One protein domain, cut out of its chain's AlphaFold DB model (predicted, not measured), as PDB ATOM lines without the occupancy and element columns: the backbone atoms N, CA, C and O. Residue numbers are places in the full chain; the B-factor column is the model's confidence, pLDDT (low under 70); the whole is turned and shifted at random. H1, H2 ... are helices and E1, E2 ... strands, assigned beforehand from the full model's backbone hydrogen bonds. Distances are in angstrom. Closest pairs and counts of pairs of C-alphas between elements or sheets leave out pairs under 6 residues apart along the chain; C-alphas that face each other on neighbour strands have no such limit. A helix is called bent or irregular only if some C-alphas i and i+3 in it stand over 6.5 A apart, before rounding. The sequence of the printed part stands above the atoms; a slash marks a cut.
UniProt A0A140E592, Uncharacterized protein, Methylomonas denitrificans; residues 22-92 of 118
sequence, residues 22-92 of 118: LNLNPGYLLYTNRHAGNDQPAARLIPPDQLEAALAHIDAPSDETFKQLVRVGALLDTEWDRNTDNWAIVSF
ATOM      1  N   LEU A  22      68.793  76.764 112.845       79.19
ATOM      2  CA  LEU A  22      68.768  77.096 114.268       79.19
ATOM      3  C   LEU A  22      68.975  75.863 115.165       79.19
ATOM      4  O   LEU A  22      69.009  76.007 116.385       79.19
ATOM      5  N   ASN A  23      69.135  74.669 114.577       73.25
ATOM      6  CA  ASN A  23      69.252  73.386 115.269       73.25
ATOM      7  C   ASN A  23      68.106  73.150 116.270       73.25
ATOM      8  O   ASN A  23      68.278  72.528 117.319       73.25
ATOM      9  N   LEU A  24      66.929  73.691 115.949       72.25
ATOM     10  CA  LEU A  24      65.718  73.459 116.713       72.25
ATOM     11  C   LEU A  24      65.196  72.084 116.306       72.25
ATOM     12  O   LEU A  24      64.953  71.834 115.129       72.25
ATOM     13  N   ASN A  25      65.027  71.189 117.277       79.44
ATOM     14  CA  ASN A  25      64.258  69.968 117.083       79.44
ATOM     15  C   ASN A  25      62.863  70.220 117.644       79.44
ATOM     16  O   ASN A  25      62.654  70.055 118.849       79.44
ATOM     17  N   PRO A  26      61.921  70.668 116.804       77.81
ATOM     18  CA  PRO A  26      60.620  71.018 117.295       77.81
ATOM     19  C   PRO A  26      59.810  69.799 117.671       77.81
ATOM     20  O   PRO A  26      58.842  70.049 118.330       77.81
ATOM     21  N   GLY A  27      60.125  68.548 117.301       87.25
ATOM     22  CA  GLY A  27      59.346  67.349 117.664       87.25
ATOM     23  C   GLY A  27      57.918  67.279 117.104       87.25
ATOM     24  O   GLY A  27      57.563  66.355 116.369       87.25
ATOM     25  N   TYR A  28      57.096  68.269 117.436       90.88
ATOM     26  CA  TYR A  28      55.670  68.348 117.190       90.88
ATOM     27  C   TYR A  28      55.236  69.764 116.778       90.88
ATOM     28  O   TYR A  28      55.943  70.756 116.965       90.88
ATOM     29  N   LEU A  29      54.038  69.848 116.210       89.88
ATOM     30  CA  LEU A  29      53.321  71.073 115.890       89.88
ATOM     31  C   LEU A  29      51.975  71.079 116.600       89.88
ATOM     32  O   LEU A  29      51.209  70.124 116.476       89.88
ATOM     33  N   LEU A  30      51.686  72.183 117.280       90.81
ATOM     34  CA  LEU A  30      50.360  72.544 117.753       90.81
ATOM     35  C   LEU A  30      49.648  73.272 116.621       90.81
ATOM     36  O   LEU A  30      50.142  74.294 116.146       90.81
ATOM     37  N   TYR A  31      48.516  72.756 116.175       89.81
ATOM     38  CA  TYR A  31      47.782  73.281 115.032       89.81
ATOM     39  C   TYR A  31      46.312  73.498 115.371       89.81
ATOM     40  O   TYR A  31      45.689  72.643 115.985       89.81
ATOM     41  N   THR A  32      45.739  74.603 114.912       88.31
ATOM     42  CA  THR A  32      44.289  74.813 114.858       88.31
ATOM     43  C   THR A  32      43.911  75.308 113.469       88.31
ATOM     44  O   THR A  32      44.687  76.000 112.806       88.31
ATOM     45  N   ASN A  33      42.704  74.985 113.018       85.69
ATOM     46  CA  ASN A  33      42.151  75.529 111.781       85.69
ATOM     47  C   ASN A  33      41.387  76.848 111.984       85.69
ATOM     48  O   ASN A  33      41.048  77.488 110.990       85.69
ATOM     49  N   ARG A  34      41.129  77.250 113.236       86.75
ATOM     50  CA  ARG A  34      40.384  78.464 113.579       86.75
ATOM     51  C   ARG A  34      40.956  79.100 114.848       86.75
ATOM     52  O   ARG A  34      40.547  78.778 115.959       86.75
ATOM     53  N   HIS A  35      41.914  80.003 114.668       88.25
ATOM     54  CA  HIS A  35      42.486  80.802 115.751       88.25
ATOM     55  C   HIS A  35      41.500  81.868 116.239       88.25
ATOM     56  O   HIS A  35      40.904  82.569 115.424       88.25
ATOM     57  N   ALA A  36      41.361  82.049 117.554       90.75
ATOM     58  CA  ALA A  36      40.354  82.957 118.115       90.75
ATOM     59  C   ALA A  36      40.596  84.449 117.804       90.75
ATOM     60  O   ALA A  36      39.695  85.266 117.977       90.75
ATOM     61  N   GLY A  37      41.798  84.829 117.356       88.75
ATOM     62  CA  GLY A  37      42.114  86.218 117.017       88.75
ATOM     63  C   GLY A  37      41.650  86.648 115.625       88.75
ATOM     64  O   GLY A  37      41.387  87.830 115.408       88.75
ATOM     65  N   ASN A  38      41.578  85.722 114.663       88.00
ATOM     66  CA  ASN A  38      41.326  86.057 113.253       88.00
ATOM     67  C   ASN A  38      40.601  84.971 112.433       88.00
ATOM     68  O   ASN A  38      40.490  85.109 111.213       88.00
ATOM     69  N   ASP A  39      40.143  83.894 113.074       84.75
ATOM     70  CA  ASP A  39      39.508  82.721 112.461       84.75
ATOM     71  C   ASP A  39      40.339  82.006 111.376       84.75
ATOM     72  O   ASP A  39      39.814  81.166 110.641       84.75
ATOM     73  N   GLN A  40      41.637  82.300 111.264       82.38
ATOM     74  CA  GLN A  40      42.538  81.639 110.317       82.38
ATOM     75  C   GLN A  40      43.249  80.447 110.969       82.38
ATOM     76  O   GLN A  40      43.387  80.401 112.196       82.38
ATOM     77  N   PRO A  41      43.754  79.485 110.179       82.31
ATOM     78  CA  PRO A  41      44.564  78.412 110.728       82.31
ATOM     79  C   PRO A  41      45.873  78.947 111.321       82.31
ATOM     80  O   PRO A  41      46.511  79.842 110.761       82.31
ATOM     81  N   ALA A  42      46.307  78.357 112.430       82.88
ATOM     82  CA  ALA A  42      47.551  78.698 113.107       82.88
ATOM     83  C   ALA A  42      48.325  77.429 113.468       82.88
ATOM     84  O   ALA A  42      47.738  76.410 113.823       82.88
ATOM     85  N   ALA A  43      49.653  77.504 113.379       85.69
ATOM     86  CA  ALA A  43      50.557  76.427 113.765       85.69
ATOM     87  C   ALA A  43      51.713  76.970 114.619       85.69
ATOM     88  O   ALA A  43      52.178  78.096 114.391       85.69
ATOM     89  N   ARG A  44      52.165  76.187 115.602       86.44
ATOM     90  CA  ARG A  44      53.260  76.513 116.529       86.44
ATOM     91  C   ARG A  44      54.104  75.274 116.804       86.44
ATOM     92  O   ARG A  44      53.566  74.178 116.871       86.44
ATOM     93  N   LEU A  45      55.412  75.439 116.957       87.19
ATOM     94  CA  LEU A  45      56.327  74.332 117.252       87.19
ATOM     95  C   LEU A  45      56.248  73.958 118.734       87.19
ATOM     96  O   LEU A  45      56.168  74.850 119.576       87.19
ATOM     97  N   ILE A  46      56.320  72.664 119.049       89.75
ATOM     98  CA  ILE A  46      56.304  72.159 120.429       89.75
ATOM     99  C   ILE A  46      57.452  71.177 120.657       89.75
ATOM    100  O   ILE A  46      57.299  70.011 120.285       89.75
ATOM    101  N   PRO A  47      58.525  71.581 121.359       88.25
ATOM    102  CA  PRO A  47      59.644  70.704 121.694       88.25
ATOM    103  C   PRO A  47      59.205  69.327 122.230       88.25
ATOM    104  O   PRO A  47      58.203  69.247 122.949       88.25
ATOM    105  N   PRO A  48      59.938  68.234 121.937       90.50
ATOM    106  CA  PRO A  48      59.519  66.884 122.311       90.50
ATOM    107  C   PRO A  48      59.219  66.682 123.802       90.50
ATOM    108  O   PRO A  48      58.311  65.931 124.148       90.50
ATOM    109  N   ASP A  49      59.956  67.366 124.676       91.31
ATOM    110  CA  ASP A  49      59.805  67.337 126.134       91.31
ATOM    111  C   ASP A  49      58.536  68.050 126.635       91.31
ATOM    112  O   ASP A  49      58.160  67.902 127.794       91.31
ATOM    113  N   GLN A  50      57.855  68.801 125.767       93.19
ATOM    114  CA  GLN A  50      56.628  69.539 126.078       93.19
ATOM    115  C   GLN A  50      55.372  68.877 125.500       93.19
ATOM    116  O   GLN A  50      54.270  69.404 125.665       93.19
ATOM    117  N   LEU A  51      55.510  67.712 124.858       93.25
ATOM    118  CA  LEU A  51      54.391  66.988 124.259       93.25
ATOM    119  C   LEU A  51      53.285  66.682 125.278       93.25
ATOM    120  O   LEU A  51      52.113  66.913 124.992       93.25
ATOM    121  N   GLU A  52      53.646  66.189 126.463       93.88
ATOM    122  CA  GLU A  52      52.666  65.844 127.501       93.88
ATOM    123  C   GLU A  52      51.889  67.072 127.980       93.88
ATOM    124  O   GLU A  52      50.669  67.016 128.117       93.88
ATOM    125  N   ALA A  53      52.572  68.205 128.165       93.56
ATOM    126  CA  ALA A  53      51.931  69.459 128.553       93.56
ATOM    127  C   ALA A  53      50.984  69.977 127.464       93.56
ATOM    128  O   ALA A  53      49.899  70.465 127.773       93.56
ATOM    129  N   ALA A  54      51.367  69.837 126.192       93.31
ATOM    130  CA  ALA A  54      50.524  70.211 125.064       93.31
ATOM    131  C   ALA A  54      49.284  69.313 124.948       93.31
ATOM    132  O   ALA A  54      48.182  69.820 124.754       93.31
ATOM    133  N   LEU A  55      49.436  67.998 125.122       95.00
ATOM    134  CA  LEU A  55      48.312  67.056 125.142       95.00
ATOM    135  C   LEU A  55      47.360  67.343 126.309       95.00
ATOM    136  O   LEU A  55      46.150  67.396 126.104       95.00
ATOM    137  N   ALA A  56      47.898  67.584 127.507       94.06
ATOM    138  CA  ALA A  56      47.103  67.936 128.678       94.06
ATOM    139  C   ALA A  56      46.343  69.255 128.476       94.06
ATOM    140  O   ALA A  56      45.179  69.351 128.851       94.06
ATOM    141  N   HIS A  57      46.974  70.250 127.841       93.50
ATOM    142  CA  HIS A  57      46.319  71.512 127.506       93.50
ATOM    143  C   HIS A  57      45.136  71.322 126.547       93.50
ATOM    144  O   HIS A  57      44.142  72.021 126.685       93.50
ATOM    145  N   ILE A  58      45.227  70.387 125.596       93.06
ATOM    146  CA  ILE A  58      44.136  70.082 124.657       93.06
ATOM    147  C   ILE A  58      42.982  69.356 125.351       93.06
ATOM    148  O   ILE A  58      41.825  69.686 125.112       93.06
ATOM    149  N   ASP A  59      43.293  68.356 126.178       92.69
ATOM    150  CA  ASP A  59      42.288  67.513 126.835       92.69
ATOM    151  C   ASP A  59      41.536  68.265 127.945       92.69
ATOM    152  O   ASP A  59      40.308  68.242 128.016       92.69
ATOM    153  N   ALA A  60      42.280  68.979 128.791       91.25
ATOM    154  CA  ALA A  60      41.748  69.746 129.910       91.25
ATOM    155  C   ALA A  60      42.572  71.032 130.109       91.25
ATOM    156  O   ALA A  60      43.477  71.069 130.953       91.25
ATOM    157  N   PRO A  61      42.265  72.105 129.351       88.94
ATOM    158  CA  PRO A  61      43.002  73.359 129.425       88.94
ATOM    159  C   PRO A  61      43.074  73.894 130.859       88.94
ATOM    160  O   PRO A  61      42.063  74.032 131.549       88.94
ATOM    161  N   SER A  62      44.282  74.231 131.309       91.81
ATOM    162  CA  SER A  62      44.518  74.821 132.626       91.81
ATOM    163  C   SER A  62      45.497  75.986 132.550       91.81
ATOM    164  O   SER A  62      46.339  76.064 131.655       91.81
ATOM    165  N   ASP A  63      45.426  76.886 133.531       92.56
ATOM    166  CA  ASP A  63      46.359  78.010 133.642       92.56
ATOM    167  C   ASP A  63      47.821  77.557 133.740       92.56
ATOM    168  O   ASP A  63      48.715  78.243 133.246       92.56
ATOM    169  N   GLU A  64      48.074  76.412 134.377       93.25
ATOM    170  CA  GLU A  64      49.423  75.862 134.517       93.25
ATOM    171  C   GLU A  64      49.967  75.349 133.184       93.25
ATOM    172  O   GLU A  64      51.058  75.756 132.780       93.25
ATOM    173  N   THR A  65      49.191  74.523 132.473       93.56
ATOM    174  CA  THR A  65      49.593  73.987 131.162       93.56
ATOM    175  C   THR A  65      49.761  75.107 130.137       93.56
ATOM    176  O   THR A  65      50.757  75.132 129.416       93.56
ATOM    177  N   PHE A  66      48.876  76.111 130.145       93.94
ATOM    178  CA  PHE A  66      49.004  77.294 129.293       93.94
ATOM    179  C   PHE A  66      50.299  78.068 129.577       93.94
ATOM    180  O   PHE A  66      51.087  78.324 128.667       93.94
ATOM    181  N   LYS A  67      50.582  78.391 130.848       94.50
ATOM    182  CA  LYS A  67      51.821  79.096 131.233       94.50
ATOM    183  C   LYS A  67      53.071  78.303 130.868       94.50
ATOM    184  O   LYS A  67      54.081  78.902 130.502       94.50
ATOM    185  N   GLN A  68      53.030  76.977 130.973       93.69
ATOM    186  CA  GLN A  68      54.136  76.118 130.563       93.69
ATOM    187  C   GLN A  68      54.393  76.219 129.055       93.69
ATOM    188  O   GLN A  68      55.532  76.453 128.656       93.69
ATOM    189  N   LEU A  69      53.345  76.144 128.231       92.25
ATOM    190  CA  LEU A  69      53.450  76.285 126.777       92.25
ATOM    191  C   LEU A  69      53.891  77.692 126.345       92.25
ATOM    192  O   LEU A  69      54.661  77.829 125.394       92.25
ATOM    193  N   VAL A  70      53.487  78.733 127.076       93.12
ATOM    194  CA  VAL A  70      53.972  80.107 126.860       93.12
ATOM    195  C   VAL A  70      55.471  80.228 127.139       93.12
ATOM    196  O   VAL A  70      56.198  80.835 126.355       93.12
ATOM    197  N   ARG A  71      55.974  79.625 128.226       91.31
ATOM    198  CA  ARG A  71      57.406  79.688 128.591       91.31
ATOM    199  C   ARG A  71      58.324  79.106 127.523       91.31
ATOM    200  O   ARG A  71      59.443  79.582 127.367       91.31
ATOM    201  N   VAL A  72      57.855  78.087 126.810       87.44
ATOM    202  CA  VAL A  72      58.606  77.426 125.731       87.44
ATOM    203  C   VAL A  72      58.309  78.020 124.351       87.44
ATOM    204  O   VAL A  72      58.822  77.529 123.351       87.44
ATOM    205  N   GLY A  73      57.491  79.077 124.285       86.44
ATOM    206  CA  GLY A  73      57.128  79.761 123.042       86.44
ATOM    207  C   GLY A  73      56.168  78.982 122.138       86.44
ATOM    208  O   GLY A  73      55.980  79.366 120.985       86.44
ATOM    209  N   ALA A  74      55.558  77.903 122.640       88.44
ATOM    210  CA  ALA A  74      54.562  77.128 121.904       88.44
ATOM    211  C   ALA A  74      53.208  77.853 121.829       88.44
ATOM    212  O   ALA A  74      52.481  77.692 120.852       88.44
ATOM    213  N   LEU A  75      52.888  78.685 122.823       91.94
ATOM    214  CA  LEU A  75      51.755  79.616 122.820       91.94
ATOM    215  C   LEU A  75      52.234  81.028 123.172       91.94
ATOM    216  O   LEU A  75      53.332  81.217 123.696       91.94
ATOM    217  N   LEU A  76      51.408  82.028 122.887       91.69
ATOM    218  CA  LEU A  76      51.619  83.416 123.280       91.69
ATOM    219  C   LEU A  76      50.701  83.765 124.452       91.69
ATOM    220  O   LEU A  76      49.556  83.323 124.498       91.69
ATOM    221  N   ASP A  77      51.177  84.604 125.374       94.19
ATOM    222  CA  ASP A  77      50.368  85.102 126.495       94.19
ATOM    223  C   ASP A  77      49.354  86.149 126.010       94.19
ATOM    224  O   ASP A  77      49.523  87.357 126.173       94.19
ATOM    225  N   THR A  78      48.332  85.677 125.301       93.25
ATOM    226  CA  THR A  78      47.275  86.497 124.712       93.25
ATOM    227  C   THR A  78      45.913  85.905 125.034       93.25
ATOM    228  O   THR A  78      45.756  84.685 125.138       93.25
ATOM    229  N   GLU A  79      44.901  86.769 125.141       91.38
ATOM    230  CA  GLU A  79      43.516  86.318 125.307       91.38
ATOM    231  C   GLU A  79      43.061  85.441 124.134       91.38
ATOM    232  O   GLU A  79      42.265  84.530 124.327       91.38
ATOM    233  N   TRP A  80      43.581  85.661 122.925       92.56
ATOM    234  CA  TRP A  80      43.232  84.844 121.765       92.56
ATOM    235  C   TRP A  80      43.773  83.422 121.870       92.56
ATOM    236  O   TRP A  80      43.010  82.479 121.690       92.56
ATOM    237  N   ASP A  81      45.052  83.238 122.203       90.69
ATOM    238  CA  ASP A  81      45.622  81.891 122.344       90.69
ATOM    239  C   ASP A  81      44.952  81.121 123.488       90.69
ATOM    240  O   ASP A  81      44.678  79.933 123.347       90.69
ATOM    241  N   ARG A  82      44.609  81.810 124.583       90.88
ATOM    242  CA  ARG A  82      43.915  81.223 125.738       90.88
ATOM    243  C   ARG A  82      42.486  80.760 125.426       90.88
ATOM    244  O   ARG A  82      42.007  79.837 126.072       90.88
ATOM    245  N   ASN A  83      41.819  81.403 124.468       91.56
ATOM    246  CA  ASN A  83      40.453  81.078 124.040       91.56
ATOM    247  C   ASN A  83      40.410  80.325 122.699       91.56
ATOM    248  O   ASN A  83      39.342  80.166 122.112       91.56
ATOM    249  N   THR A  84      41.565  79.929 122.161       90.75
ATOM    250  CA  THR A  84      41.605  79.147 120.930       90.75
ATOM    251  C   THR A  84      41.336  77.689 121.258       90.75
ATOM    252  O   THR A  84      42.095  77.063 121.995       90.75
ATOM    253  N   ASP A  85      40.284  77.153 120.653       86.69
ATOM    254  CA  ASP A  85      39.877  75.761 120.804       86.69
ATOM    255  C   ASP A  85      40.363  74.896 119.628       86.69
ATOM    256  O   ASP A  85      40.886  75.382 118.618       86.69
ATOM    257  N   ASN A  86      40.119  73.587 119.733       87.50
ATOM    258  CA  ASN A  86      40.386  72.595 118.683       87.50
ATOM    259  C   ASN A  86      41.857  72.529 118.251       87.50
ATOM    260  O   ASN A  86      42.168  72.228 117.096       87.50
ATOM    261  N   TRP A  87      42.763  72.798 119.187       91.75
ATOM    262  CA  TRP A  87      44.167  72.491 119.002       91.75
ATOM    263  C   TRP A  87      44.352  70.986 118.779       91.75
ATOM    264  O   TRP A  87      43.778  70.148 119.470       91.75
ATOM    265  N   ALA A  88      45.183  70.651 117.805       91.00
ATOM    266  CA  ALA A  88      45.607  69.308 117.468       91.00
ATOM    267  C   ALA A  88      47.132  69.246 117.482       91.00
ATOM    268  O   ALA A  88      47.807  70.228 117.168       91.00
ATOM    269  N   ILE A  89      47.674  68.076 117.810       91.94
ATOM    270  CA  ILE A  89      49.114  67.829 117.766       91.94
ATOM    271  C   ILE A  89      49.433  66.922 116.589       91.94
ATOM    272  O   ILE A  89      48.820  65.872 116.406       91.94
ATOM    273  N   VAL A  90      50.422  67.329 115.804       89.50
ATOM    274  CA  VAL A  90      50.960  66.556 114.683       89.50
ATOM    275  C   VAL A  90      52.468  66.463 114.868       89.50
ATOM    276  O   VAL A  90      53.089  67.434 115.289       89.50
ATOM    277  N   SER A  91      53.091  65.320 114.567       89.62
ATOM    278  CA  SER A  91      54.558  65.281 114.520       89.62
ATOM    279  C   SER A  91      55.063  66.268 113.467       89.62
ATOM    280  O   SER A  91      54.453  66.413 112.403       89.62
ATOM    281  N   PHE A  92      56.169  66.960 113.748       84.12
ATOM    282  CA  PHE A  92      56.688  67.972 112.826       84.12
ATOM    283  C   PHE A  92      56.981  67.368 111.443       84.12
ATOM    284  O   PHE A  92      56.520  67.886 110.427       84.12
TER     285      PHE A  92
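AT A GLANCE: This is residues 22 to 92 of the 118 residues of an uncharacterized protein of Methylomonas denitrificans (UniProt A0A140E592). A small three-stranded antiparallel sheet has a helical hairpin on one side of it and its other face bare. H1 lies over one face of the sheet, along its strands, H2 folds back beside H1 without reaching the sheet, and the short H3 sits near H2. The printed part has 71 residues with three named strands and three named helices, in the order E1, E2, H1, H2, H3, E3, and the sheet's order is E2, E1, E3. The class is mixed, helices and strands, in two layers, a helix on one face of a sheet. The whole is compact, with a radius of gyration of the C-alphas of 11.2 A, and rounded, spanning 31 by 24 by 20 A.

HOW THE PARTS SIT: E1, residues 28 to 32, is the inner strand. It forms a hairpin with E2, residues 42 to 46, antiparallel at 157 degrees, with N 30 and O 44 at 2.8 A and N 42 and O 32 at 2.9 A, within hydrogen-bond range. E3, residues 88 to 91, is its other antiparallel neighbour, at 150 degrees, with N 29 and O 90 at 2.8 A and N 88 and O 31 at 2.7 A. H1, residues 48 to 59, is on the sheet at a height of 8.2 A, over E1, and runs along the strands, at 10 degrees to E1 on the local plane; the closest C-alphas of H1 and E1 are those of Pro 48 and Tyr 28, 6.6 A apart. H1 is irregular: C-alphas 49 and 52 are 7.4 A apart. H2, residues 63 to 71, touches H1, the closest C-alphas being those of Thr 65 and His 57, 5.5 A apart. The two form a helical hairpin, running opposite ways at a shallow tilt of 35.0 degrees, only just short of steep. H2 is not on the sheet. H3, residues 79 to 82, is close to H2 but not clearly touching, with the C-alphas of Arg 82 and Phe 66 7.3 A apart; H3 and H1 are apart. Every O i to N i+4 pair of H2 is within hydrogen-bond range, 6 of 8 in H1, and H3 is too short for such a pair.

IN THESE COORDINATES: E1 begins at C-alpha 28, (55.670, 68.348, 117.190), and is 13.3 A long; E2 is 13.2 A. H1 is 17.8 A long, from C-alpha 48 at (59.519, 66.884, 122.311). H2 is 12.3 A long, H3 5.1 A and E3 10.2 A, ending at C-alpha 91, (54.558, 65.281, 114.520).

THE WHOLE: The two C-alphas farthest apart, those of Leu 22 and Ala 60, are 32.1 A apart. The printed part has no cut and no long link. Its mean pLDDT is 89.3, and no printed residue is under 70.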